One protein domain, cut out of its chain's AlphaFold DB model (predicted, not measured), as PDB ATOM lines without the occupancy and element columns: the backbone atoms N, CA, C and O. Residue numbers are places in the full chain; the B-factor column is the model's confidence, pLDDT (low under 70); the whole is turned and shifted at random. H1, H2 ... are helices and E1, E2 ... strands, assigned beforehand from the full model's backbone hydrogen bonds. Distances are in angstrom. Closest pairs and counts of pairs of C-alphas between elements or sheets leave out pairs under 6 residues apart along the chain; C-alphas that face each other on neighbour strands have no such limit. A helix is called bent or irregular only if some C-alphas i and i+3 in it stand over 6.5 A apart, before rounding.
ATOM      1  N   TYR A 130     135.403 107.358 177.868       86.06
ATOM      2  CA  TYR A 130     135.072 106.478 176.756       86.06
ATOM      3  C   TYR A 130     135.908 105.188 176.789       86.06
ATOM      4  O   TYR A 130     137.132 105.265 176.913       86.06
ATOM      5  N   PRO A 131     135.299 103.993 176.656       88.88
ATOM      6  CA  PRO A 131     136.043 102.735 176.648       88.88
ATOM      7  C   PRO A 131     136.909 102.566 175.400       88.88
ATOM      8  O   PRO A 131     136.415 102.654 174.273       88.88
ATOM      9  N   VAL A 132     138.189 102.247 175.599       86.75
ATOM     10  CA  VAL A 132     139.160 102.071 174.509       86.75
ATOM     11  C   VAL A 132     138.754 100.931 173.574       86.75
ATOM     12  O   VAL A 132     138.789 101.102 172.359       86.75
ATOM     13  N   ASP A 133     138.261  99.814 174.108       87.81
ATOM     14  CA  ASP A 133     137.847  98.655 173.300       87.81
ATOM     15  C   ASP A 133     136.708  99.000 172.325       87.81
ATOM     16  O   ASP A 133     136.661  98.513 171.191       87.81
ATOM     17  N   LYS A 134     135.797  99.898 172.738       87.75
ATOM     18  CA  LYS A 134     134.722 100.405 171.872       87.75
ATOM     19  C   LYS A 134     135.270 101.307 170.772       87.75
ATOM     20  O   LYS A 134     134.791 101.225 169.642       87.75
ATOM     21  N   LEU A 135     136.273 102.131 171.081       82.06
ATOM     22  CA  LEU A 135     136.933 102.981 170.090       82.06
ATOM     23  C   LEU A 135     137.642 102.117 169.043       82.06
ATOM     24  O   LEU A 135     137.422 102.319 167.852       82.06
ATOM     25  N   ILE A 136     138.412 101.115 169.477       84.81
ATOM     26  CA  ILE A 136     139.106 100.173 168.588       84.81
ATOM     27  C   ILE A 136     138.104  99.461 167.679       84.81
ATOM     28  O   ILE A 136     138.281  99.450 166.462       84.81
ATOM     29  N   SER A 137     137.017  98.932 168.250       83.88
ATOM     30  CA  SER A 137     135.966  98.246 167.489       83.88
ATOM     31  C   SER A 137     135.327  99.162 166.441       83.88
ATOM     32  O   SER A 137     135.125  98.760 165.296       83.88
ATOM     33  N   HIS A 138     135.030 100.413 166.808       80.25
ATOM     34  CA  HIS A 138     134.412 101.383 165.906       80.25
ATOM     35  C   HIS A 138     135.358 101.823 164.780       80.25
ATOM     36  O   HIS A 138     134.938 101.941 163.628       80.25
ATOM     37  N   VAL A 139     136.633 102.060 165.095       73.69
ATOM     38  CA  VAL A 139     137.652 102.421 164.102       73.69
ATOM     39  C   VAL A 139     137.881 101.252 163.149       73.69
ATOM     40  O   VAL A 139     137.751 101.438 161.944       73.69
ATOM     41  N   SER A 140     138.097 100.043 163.673       81.19
ATOM     42  CA  SER A 140     138.292  98.822 162.880       81.19
ATOM     43  C   SER A 140     137.135  98.578 161.905       81.19
ATOM     44  O   SER A 140     137.365  98.356 160.718       81.19
ATOM     45  N   ALA A 141     135.884  98.733 162.358       74.06
ATOM     46  CA  ALA A 141     134.705  98.571 161.506       74.06
ATOM     47  C   ALA A 141     134.626  99.591 160.357       74.06
ATOM     48  O   ALA A 141     134.111  99.273 159.287       74.06
ATOM     49  N   ARG A 142     135.113 100.823 160.562       72.50
ATOM     50  CA  ARG A 142     135.087 101.873 159.530       72.50
ATOM     51  C   ARG A 142     136.254 101.800 158.558       72.50
ATOM     52  O   ARG A 142     136.106 102.216 157.415       72.50
ATOM     53  N   THR A 143     137.409 101.346 159.022       69.19
ATOM     54  CA  THR A 143     138.672 101.482 158.288       69.19
ATOM     55  C   THR A 143     139.138 100.152 157.713       69.19
ATOM     56  O   THR A 143     140.000 100.132 156.843       69.19
ATOM     57  N   GLY A 144     138.557  99.040 158.180       75.00
ATOM     58  CA  GLY A 144     138.951  97.686 157.805       75.00
ATOM     59  C   GLY A 144     140.294  97.252 158.395       75.00
ATOM     60  O   GLY A 144     140.768  96.169 158.066       75.00
ATOM     61  N   MET A 145     140.915  98.077 159.246       70.69
ATOM     62  CA  MET A 145     142.189  97.752 159.884       70.69
ATOM     63  C   MET A 145     142.015  96.770 161.037       70.69
ATOM     64  O   MET A 145     140.989  96.758 161.727       70.69
ATOM     65  N   ASP A 146     143.049  95.963 161.266       83.94
ATOM     66  CA  ASP A 146     143.074  95.012 162.364       83.94
ATOM     67  C   ASP A 146     143.134  95.732 163.722       83.94
ATOM     68  O   ASP A 146     143.734  96.800 163.884       83.94
ATOM     69  N   SER A 147     142.464  95.148 164.714       84.19
ATOM     70  CA  SER A 147     142.343  95.739 166.046       84.19
ATOM     71  C   SER A 147     143.687  95.842 166.777       84.19
ATOM     72  O   SER A 147     143.853  96.738 167.601       84.19
ATOM     73  N   GLU A 148     144.649  94.969 166.466       84.75
ATOM     74  CA  GLU A 148     145.959  94.928 167.119       84.75
ATOM     75  C   GLU A 148     146.834  96.119 166.699       84.75
ATOM     76  O   GLU A 148     147.447  96.772 167.545       84.75
ATOM     77  N   SER A 149     146.837  96.461 165.411       78.00
ATOM     78  CA  SER A 149     147.518  97.639 164.869       78.00
ATOM     79  C   SER A 149     146.939  98.929 165.445       78.00
ATOM     80  O   SER A 149     147.690  99.782 165.915       78.00
ATOM     81  N   ILE A 150     145.605  99.051 165.496       74.75
ATOM     82  CA  ILE A 150     144.933 100.216 166.100       74.75
ATOM     83  C   ILE A 150     145.307 100.335 167.584       74.75
ATOM     84  O   ILE A 150     145.599 101.430 168.069       74.75
ATOM     85  N   GLN A 151     145.344  99.212 168.303       83.12
ATOM     86  CA  GLN A 151     145.722  99.191 169.710       83.12
ATOM     87  C   GLN A 151     147.174  99.629 169.930       83.12
ATOM     88  O   GLN A 151     147.417 100.484 170.783       83.12
ATOM     89  N   LYS A 152     148.119  99.143 169.115       79.75
ATOM     90  CA  LYS A 152     149.522  99.591 169.146       79.75
ATOM     91  C   LYS A 152     149.639 101.092 168.891       79.75
ATOM     92  O   LYS A 152     150.373 101.773 169.603       79.75
ATOM     93  N   THR A 153     148.883 101.644 167.941       69.62
ATOM     94  CA  THR A 153     148.884 103.096 167.711       69.62
ATOM     95  C   THR A 153     148.342 103.860 168.922       69.62
ATOM     96  O   THR A 153     148.962 104.822 169.363       69.62
ATOM     97  N   ILE A 154     147.239 103.414 169.530       73.06
ATOM     98  CA  ILE A 154     146.692 104.039 170.750       73.06
ATOM     99  C   ILE A 154     147.680 103.948 171.928       73.06
ATOM    100  O   ILE A 154     147.718 104.828 172.790       73.06
ATOM    101  N   GLU A 155     148.487 102.891 172.004       77.81
ATOM    102  CA  GLU A 155     149.565 102.762 172.989       77.81
ATOM    103  C   GLU A 155     150.716 103.739 172.740       77.81
ATOM    104  O   GLU A 155     151.201 104.348 173.695       77.81
ATOM    105  N   LEU A 156     151.092 103.959 171.479       69.19
ATOM    106  CA  LEU A 156     152.144 104.905 171.095       69.19
ATOM    107  C   LEU A 156     151.781 106.364 171.388       69.19
ATOM    108  O   LEU A 156     152.662 107.155 171.714       69.19
ATOM    109  N   LEU A 157     150.499 106.727 171.308       65.06
ATOM    110  CA  LEU A 157     150.063 108.121 171.422       65.06
ATOM    111  C   LEU A 157     150.046 108.688 172.860       65.06
ATOM    112  O   LEU A 157     149.696 109.851 173.038       65.06
ATOM    113  N   ARG A 158     150.448 107.906 173.876       71.75
ATOM    114  CA  ARG A 158     150.659 108.335 175.282       71.75
ATOM    115  C   ARG A 158     149.542 109.198 175.908       71.75
ATOM    116  O   ARG A 158     149.816 110.055 176.738       71.75
ATOM    117  N   PHE A 159     148.276 108.956 175.570       73.00
ATOM    118  CA  PHE A 159     147.164 109.662 176.220       73.00
ATOM    119  C   PHE A 159     146.919 109.176 177.659       73.00
ATOM    120  O   PHE A 159     147.140 107.989 177.938       73.00
ATOM    121  N   PRO A 160     146.379 110.037 178.546       74.94
ATOM    122  CA  PRO A 160     145.906 109.626 179.864       74.94
ATOM    123  C   PRO A 160     144.875 108.495 179.757       74.94
ATOM    124  O   PRO A 160     143.882 108.601 179.032       74.94
ATOM    125  N   LYS A 161     145.125 107.395 180.474       81.19
ATOM    126  CA  LYS A 161     144.270 106.201 180.512       81.19
ATOM    127  C   LYS A 161     143.795 105.968 181.937       81.19
ATOM    128  O   LYS A 161     144.601 105.864 182.858       81.19
ATOM    129  N   PHE A 162     142.495 105.793 182.101       84.00
ATOM    130  CA  PHE A 162     141.869 105.503 183.383       84.00
ATOM    131  C   PHE A 162     141.483 104.027 183.423       84.00
ATOM    132  O   PHE A 162     140.812 103.531 182.522       84.00
ATOM    133  N   LYS A 163     141.911 103.299 184.457       86.19
ATOM    134  CA  LYS A 163     141.480 101.914 184.677       86.19
ATOM    135  C   LYS A 163     140.335 101.905 185.680       86.19
ATOM    136  O   LYS A 163     140.556 102.159 186.859       86.19
ATOM    137  N   MET A 164     139.128 101.591 185.225       83.06
ATOM    138  CA  MET A 164     137.949 101.467 186.087       83.06
ATOM    139  C   MET A 164     137.207 100.174 185.754       83.06
ATOM    140  O   MET A 164     136.924  99.897 184.593       83.06
ATOM    141  N   GLY A 165     136.923  99.346 186.766       83.81
ATOM    142  CA  GLY A 165     136.155  98.106 186.584       83.81
ATOM    143  C   GLY A 165     136.774  97.098 185.602       83.81
ATOM    144  O   GLY A 165     136.042  96.374 184.936       83.81
ATOM    145  N   GLY A 166     138.105  97.078 185.463       88.00
ATOM    146  CA  GLY A 166     138.811  96.213 184.508       88.00
ATOM    147  C   GLY A 166     138.821  96.721 183.062       88.00
ATOM    148  O   GLY A 166     139.438  96.086 182.214       88.00
ATOM    149  N   GLN A 167     138.199  97.868 182.784       84.88
ATOM    150  CA  GLN A 167     138.212  98.510 181.471       84.88
ATOM    151  C   GLN A 167     139.228  99.649 181.433       84.88
ATOM    152  O   GLN A 167     139.428 100.361 182.424       84.88
ATOM    153  N   VAL A 168     139.858  99.824 180.273       85.31
ATOM    154  CA  VAL A 168     140.690 100.993 179.983       85.31
ATOM    155  C   VAL A 168     139.802 102.050 179.340       85.31
ATOM    156  O   VAL A 168     139.186 101.815 178.300       85.31
ATOM    157  N   LEU A 169     139.730 103.211 179.977       83.94
ATOM    158  CA  LEU A 169     138.950 104.358 179.545       83.94
ATOM    159  C   LEU A 169     139.886 105.510 179.167       83.94
ATOM    160  O   LEU A 169     140.966 105.660 179.738       83.94
ATOM    161  N   ILE A 170     139.452 106.339 178.230       81.31
ATOM    162  CA  ILE A 170     140.111 107.583 177.820       81.31
ATOM    163  C   ILE A 170     139.109 108.732 177.901       81.31
ATOM    164  O   ILE A 170     137.905 108.505 177.808       81.31
ATOM    165  N   SER A 171     139.580 109.964 178.060       81.44
ATOM    166  CA  SER A 171     138.695 111.131 177.988       81.44
ATOM    167  C   SER A 171     138.054 111.227 176.600       81.44
ATOM    168  O   SER A 171     138.737 111.131 175.583       81.44
ATOM    169  N   ALA A 172     136.742 111.446 176.522       74.31
ATOM    170  CA  ALA A 172     136.051 111.616 175.243       74.31
ATOM    171  C   ALA A 172     136.607 112.807 174.443       74.31
ATOM    172  O   ALA A 172     136.583 112.798 173.211       74.31
ATOM    173  N   ARG A 173     137.176 113.801 175.139       73.56
ATOM    174  CA  ARG A 173     137.810 114.980 174.539       73.56
ATOM    175  C   ARG A 173     139.073 114.638 173.743       73.56
ATOM    176  O   ARG A 173     139.415 115.384 172.834       73.56
ATOM    177  N   THR A 174     139.743 113.516 174.026       70.81
ATOM    178  CA  THR A 174     140.969 113.109 173.313       70.81
ATOM    179  C   THR A 174     140.695 112.262 172.070       70.81
ATOM    180  O   THR A 174     141.601 112.051 171.263       70.81
ATOM    181  N   ILE A 175     139.451 111.809 171.860       71.06
ATOM    182  CA  ILE A 175     139.074 110.970 170.710       71.06
ATOM    183  C   ILE A 175     139.375 111.651 169.365       71.06
ATOM    184  O   ILE A 175     139.995 110.996 168.526       71.06
ATOM    185  N   PRO A 176     139.010 112.928 169.119       69.75
ATOM    186  CA  PRO A 176     139.329 113.582 167.849       69.75
ATOM    187  C   PRO A 176     140.837 113.616 167.574       69.75
ATOM    188  O   PRO A 176     141.269 113.306 166.466       69.75
ATOM    189  N   THR A 177     141.644 113.901 168.597       68.69
ATOM    190  CA  THR A 177     143.110 113.926 168.503       68.69
ATOM    191  C   THR A 177     143.688 112.545 168.197       68.69
ATOM    192  O   THR A 177     144.577 112.433 167.356       68.69
ATOM    193  N   ILE A 178     143.164 111.485 168.829       64.12
ATOM    194  CA  ILE A 178     143.540 110.093 168.529       64.12
ATOM    195  C   ILE A 178     143.268 109.781 167.059       64.12
ATOM    196  O   ILE A 178     144.135 109.239 166.378       64.12
ATOM    197  N   LEU A 179     142.079 110.134 166.567       67.81
ATOM    198  CA  LEU A 179     141.683 109.867 165.187       67.81
ATOM    199  C   LEU A 179     142.535 110.653 164.182       67.81
ATOM    200  O   LEU A 179     142.945 110.075 163.178       67.81
ATOM    201  N   ASN A 180     142.852 111.920 164.465       65.19
ATOM    202  CA  ASN A 180     143.717 112.739 163.610       65.19
ATOM    203  C   ASN A 180     145.154 112.214 163.578       65.19
ATOM    204  O   ASN A 180     145.674 111.949 162.497       65.19
ATOM    205  N   ARG A 181     145.781 111.972 164.738       62.22
ATOM    206  CA  ARG A 181     147.153 111.436 164.786       62.22
ATOM    207  C   ARG A 181     147.254 110.039 164.179       62.22
ATOM    208  O   ARG A 181     148.267 109.689 163.583       62.22
ATOM    209  N   TRP A 182     146.201 109.235 164.300       66.06
ATOM    210  CA  TRP A 182     146.118 107.952 163.611       66.06
ATOM    211  C   TRP A 182     146.014 108.129 162.088       66.06
ATOM    212  O   TRP A 182     146.758 107.480 161.356       66.06
ATOM    213  N   ALA A 183     145.169 109.041 161.598       64.62
ATOM    214  CA  ALA A 183     145.077 109.350 160.172       64.62
ATOM    215  C   ALA A 183     146.413 109.866 159.601       64.62
ATOM    216  O   ALA A 183     146.787 109.505 158.484       64.62
ATOM    217  N   GLU A 184     147.155 110.657 160.376       61.22
ATOM    218  CA  GLU A 184     148.506 111.116 160.043       61.22
ATOM    219  C   GLU A 184     149.514 109.965 159.990       61.22
ATOM    220  O   GLU A 184     150.264 109.869 159.021       61.22
ATOM    221  N   ALA A 185     149.510 109.068 160.983       59.97
ATOM    222  CA  ALA A 185     150.399 107.907 161.015       59.97
ATOM    223  C   ALA A 185     150.155 106.974 159.818       59.97
ATOM    224  O   ALA A 185     151.094 106.600 159.123       59.97
ATOM    225  N   VAL A 186     148.887 106.683 159.508       60.03
ATOM    226  CA  VAL A 186     148.513 105.857 158.350       60.03
ATOM    227  C   VAL A 186     148.880 106.550 157.031       60.03
ATOM    228  O   VAL A 186     149.396 105.910 156.118       60.03
ATOM    229  N   SER A 187     148.668 107.865 156.917       58.62
ATOM    230  CA  SER A 187     149.045 108.625 155.715       58.62
ATOM    231  C   SER A 187     150.565 108.717 155.534       58.62
ATOM    232  O   SER A 187     151.054 108.687 154.402       58.62
ATOM    233  N   GLY A 188     151.313 108.803 156.636       52.97
ATOM    234  CA  GLY A 188     152.774 108.792 156.660       52.97
ATOM    235  C   GLY A 188     153.356 107.441 156.251       52.97
ATOM    236  O   GLY A 188     154.268 107.406 155.429       52.97
ATOM    237  N   ASP A 189     152.781 106.337 156.732       49.16
ATOM    238  CA  ASP A 189     153.179 104.982 156.333       49.16
ATOM    239  C   ASP A 189     152.877 104.712 154.853       49.16
ATOM    240  O   ASP A 189     153.706 104.140 154.143       49.16
ATOM    241  N   ILE A 190     151.741 105.191 154.334       37.75
ATOM    242  CA  ILE A 190     151.432 105.119 152.897       37.75
ATOM    243  C   ILE A 190     152.459 105.922 152.084       37.75
ATOM    244  O   ILE A 190     152.941 105.437 151.062       37.75
ATOM    245  N   GLN A 191     152.855 107.118 152.535       36.41
ATOM    246  CA  GLN A 191     153.900 107.906 151.869       36.41
ATOM    247  C   GLN A 191     155.283 107.246 151.937       36.41
ATOM    248  O   GLN A 191     155.995 107.255 150.935       36.41
ATOM    249  N   ALA A 192     155.656 106.655 153.074       44.34
ATOM    250  CA  ALA A 192     156.914 105.931 153.232       44.34
ATOM    251  C   ALA A 192     156.962 104.699 152.318       44.34
ATOM    252  O   ALA A 192     157.954 104.491 151.623       44.34
ATOM    253  N   THR A 193     155.858 103.956 152.229       46.09
ATOM    254  CA  THR A 193     155.734 102.779 151.357       46.09
ATOM    255  C   THR A 193     155.788 103.172 149.876       46.09
ATOM    256  O   THR A 193     156.514 102.559 149.100       46.09
ATOM    257  N   LEU A 194     155.089 104.243 149.478       33.47
ATOM    258  CA  LEU A 194     155.137 104.773 148.108       33.47
ATOM    259  C   LEU A 194     156.526 105.305 147.739       33.47
ATOM    260  O   LEU A 194     156.962 105.159 146.599       33.47
ATOM    261  N   TYR A 195     157.238 105.910 148.690       36.19
ATOM    262  CA  TYR A 195     158.611 106.363 148.494       36.19
ATOM    263  C   TYR A 195     159.584 105.185 148.367       36.19
ATOM    264  O   TYR A 195     160.448 105.189 147.494       36.19
ATOM    265  N   GLU A 196     159.432 104.151 149.191       45.75
ATOM    266  CA  GLU A 196     160.236 102.928 149.121       45.75
ATOM    267  C   GLU A 196     159.988 102.161 147.810       45.75
ATOM    268  O   GLU A 196     160.919 101.661 147.179       45.75
ATOM    269  N   GLU A 197     158.748 102.147 147.320       47.84
ATOM    270  CA  GLU A 197     158.394 101.574 146.020       47.84
ATOM    271  C   GLU A 197     158.916 102.419 144.846       47.84
ATOM    272  O   GLU A 197     159.441 101.869 143.877       47.84
ATOM    273  N   ALA A 198     158.881 103.750 144.955       45.19
ATOM    274  CA  ALA A 198     159.465 104.662 143.970       45.19
ATOM    275  C   ALA A 198     161.005 104.638 143.953       45.19
ATOM    276  O   ALA A 198     161.618 104.987 142.942       45.19
ATOM    277  N   THR A 199     161.639 104.230 145.056       50.00
ATOM    278  CA  THR A 199     163.101 104.120 145.188       50.00
ATOM    279  C   THR A 199     163.621 102.694 145.024       50.00
ATOM    280  O   THR A 199     164.839 102.502 144.957       50.00
ATOM    281  N   ARG A 200     162.742 101.692 144.865       42.28
ATOM    282  CA  ARG A 200     163.160 100.349 144.452       42.28
ATOM    283  C   ARG A 200     163.858 100.450 143.094       42.28
ATOM    284  O   ARG A 200     163.238 100.882 142.118       42.28
TER     285      ARG A 200
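Overview. This is residues 130 to 200 of the 236 residues of an uncharacterized protein of Leptolyngbya boryana NIES-2135 (UniProt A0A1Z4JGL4). You are looking at a small body with one long helical arm: the short helices H1 and H2 meet at a steep tilt, the strand hairpin E1 and E2 sits at one end of the body, and the first part of the long helix H3 passes by H1 and H2 before residues 187 to 200 stick out beyond the body. The arm makes the length; without it the body spans 30 by 18 by 17 A. The printed part has 71 residues, with three named helices and two named strands in the order H1, H2, E1, E2, H3; the sheet E1 - E2 is antiparallel and the class is mostly helix. The whole is loose, with a radius of gyration of the C-alphas of 14.1 A, and its C-alphas span 50 by 20 by 17 A.

Arrangement. Start at residues 130 to 131, which pair antiparallel with residues 169 to 170 of E2, residues 167 to 171. Next comes H1, residues 132 to 143; the closest C-alphas of H1 and E2 are those of Val 132 and Leu 169, 5.5 A apart. With residues 136 to 140 alone, H1 touches H2, residues 147 to 156, closest at the C-alphas of Ser 140 and Ser 147, 6.0 A apart. Their lines stand at a steep tilt of 60 degrees and run opposite ways. Go on to E1, residues 161 to 164, which forms an antiparallel hairpin with E2 at 134 degrees between directions; N 162 and O 169 are within hydrogen-bond range at 2.8 A, as are N 164 and O 167 at 3.1 A. E1 is apart from H1 and from H3, residues 172 to 199. H3 is near H1, with 5 pairs of C-alphas within 10 A. H2 and H3 are close but not clearly touching, about perpendicular at 76 degrees, with the C-alphas of Thr 153 and Trp 182 closest at 6.9 A. Every O i to N i+4 pair is within hydrogen-bond range in H1 and H2, and 22 of 24 are in H3.

Along the chain. Find C-alpha 132 at (139.160, 102.071, 174.509), where H1 begins its 16.2 A. H2 covers 14.3 A, E1 9.7 A and E2 13.1 A. From C-alpha 172 at (136.051, 111.616, 175.243), H3 runs 41.1 A to C-alpha 199 at (163.101, 104.120, 145.188); it is irregular, with C-alphas 173 and 176 standing 7.0 A apart.

Size, cuts and confidence. The two C-alphas farthest apart are those of Gly 165 and Arg 200, 50.1 A. The printed part has no cut, and its four links are tight. Mean pLDDT of the printed part is 70.1; look for values under 70 at residues 143, 153, 156 to 157 and 176 to 200 of this predicted model.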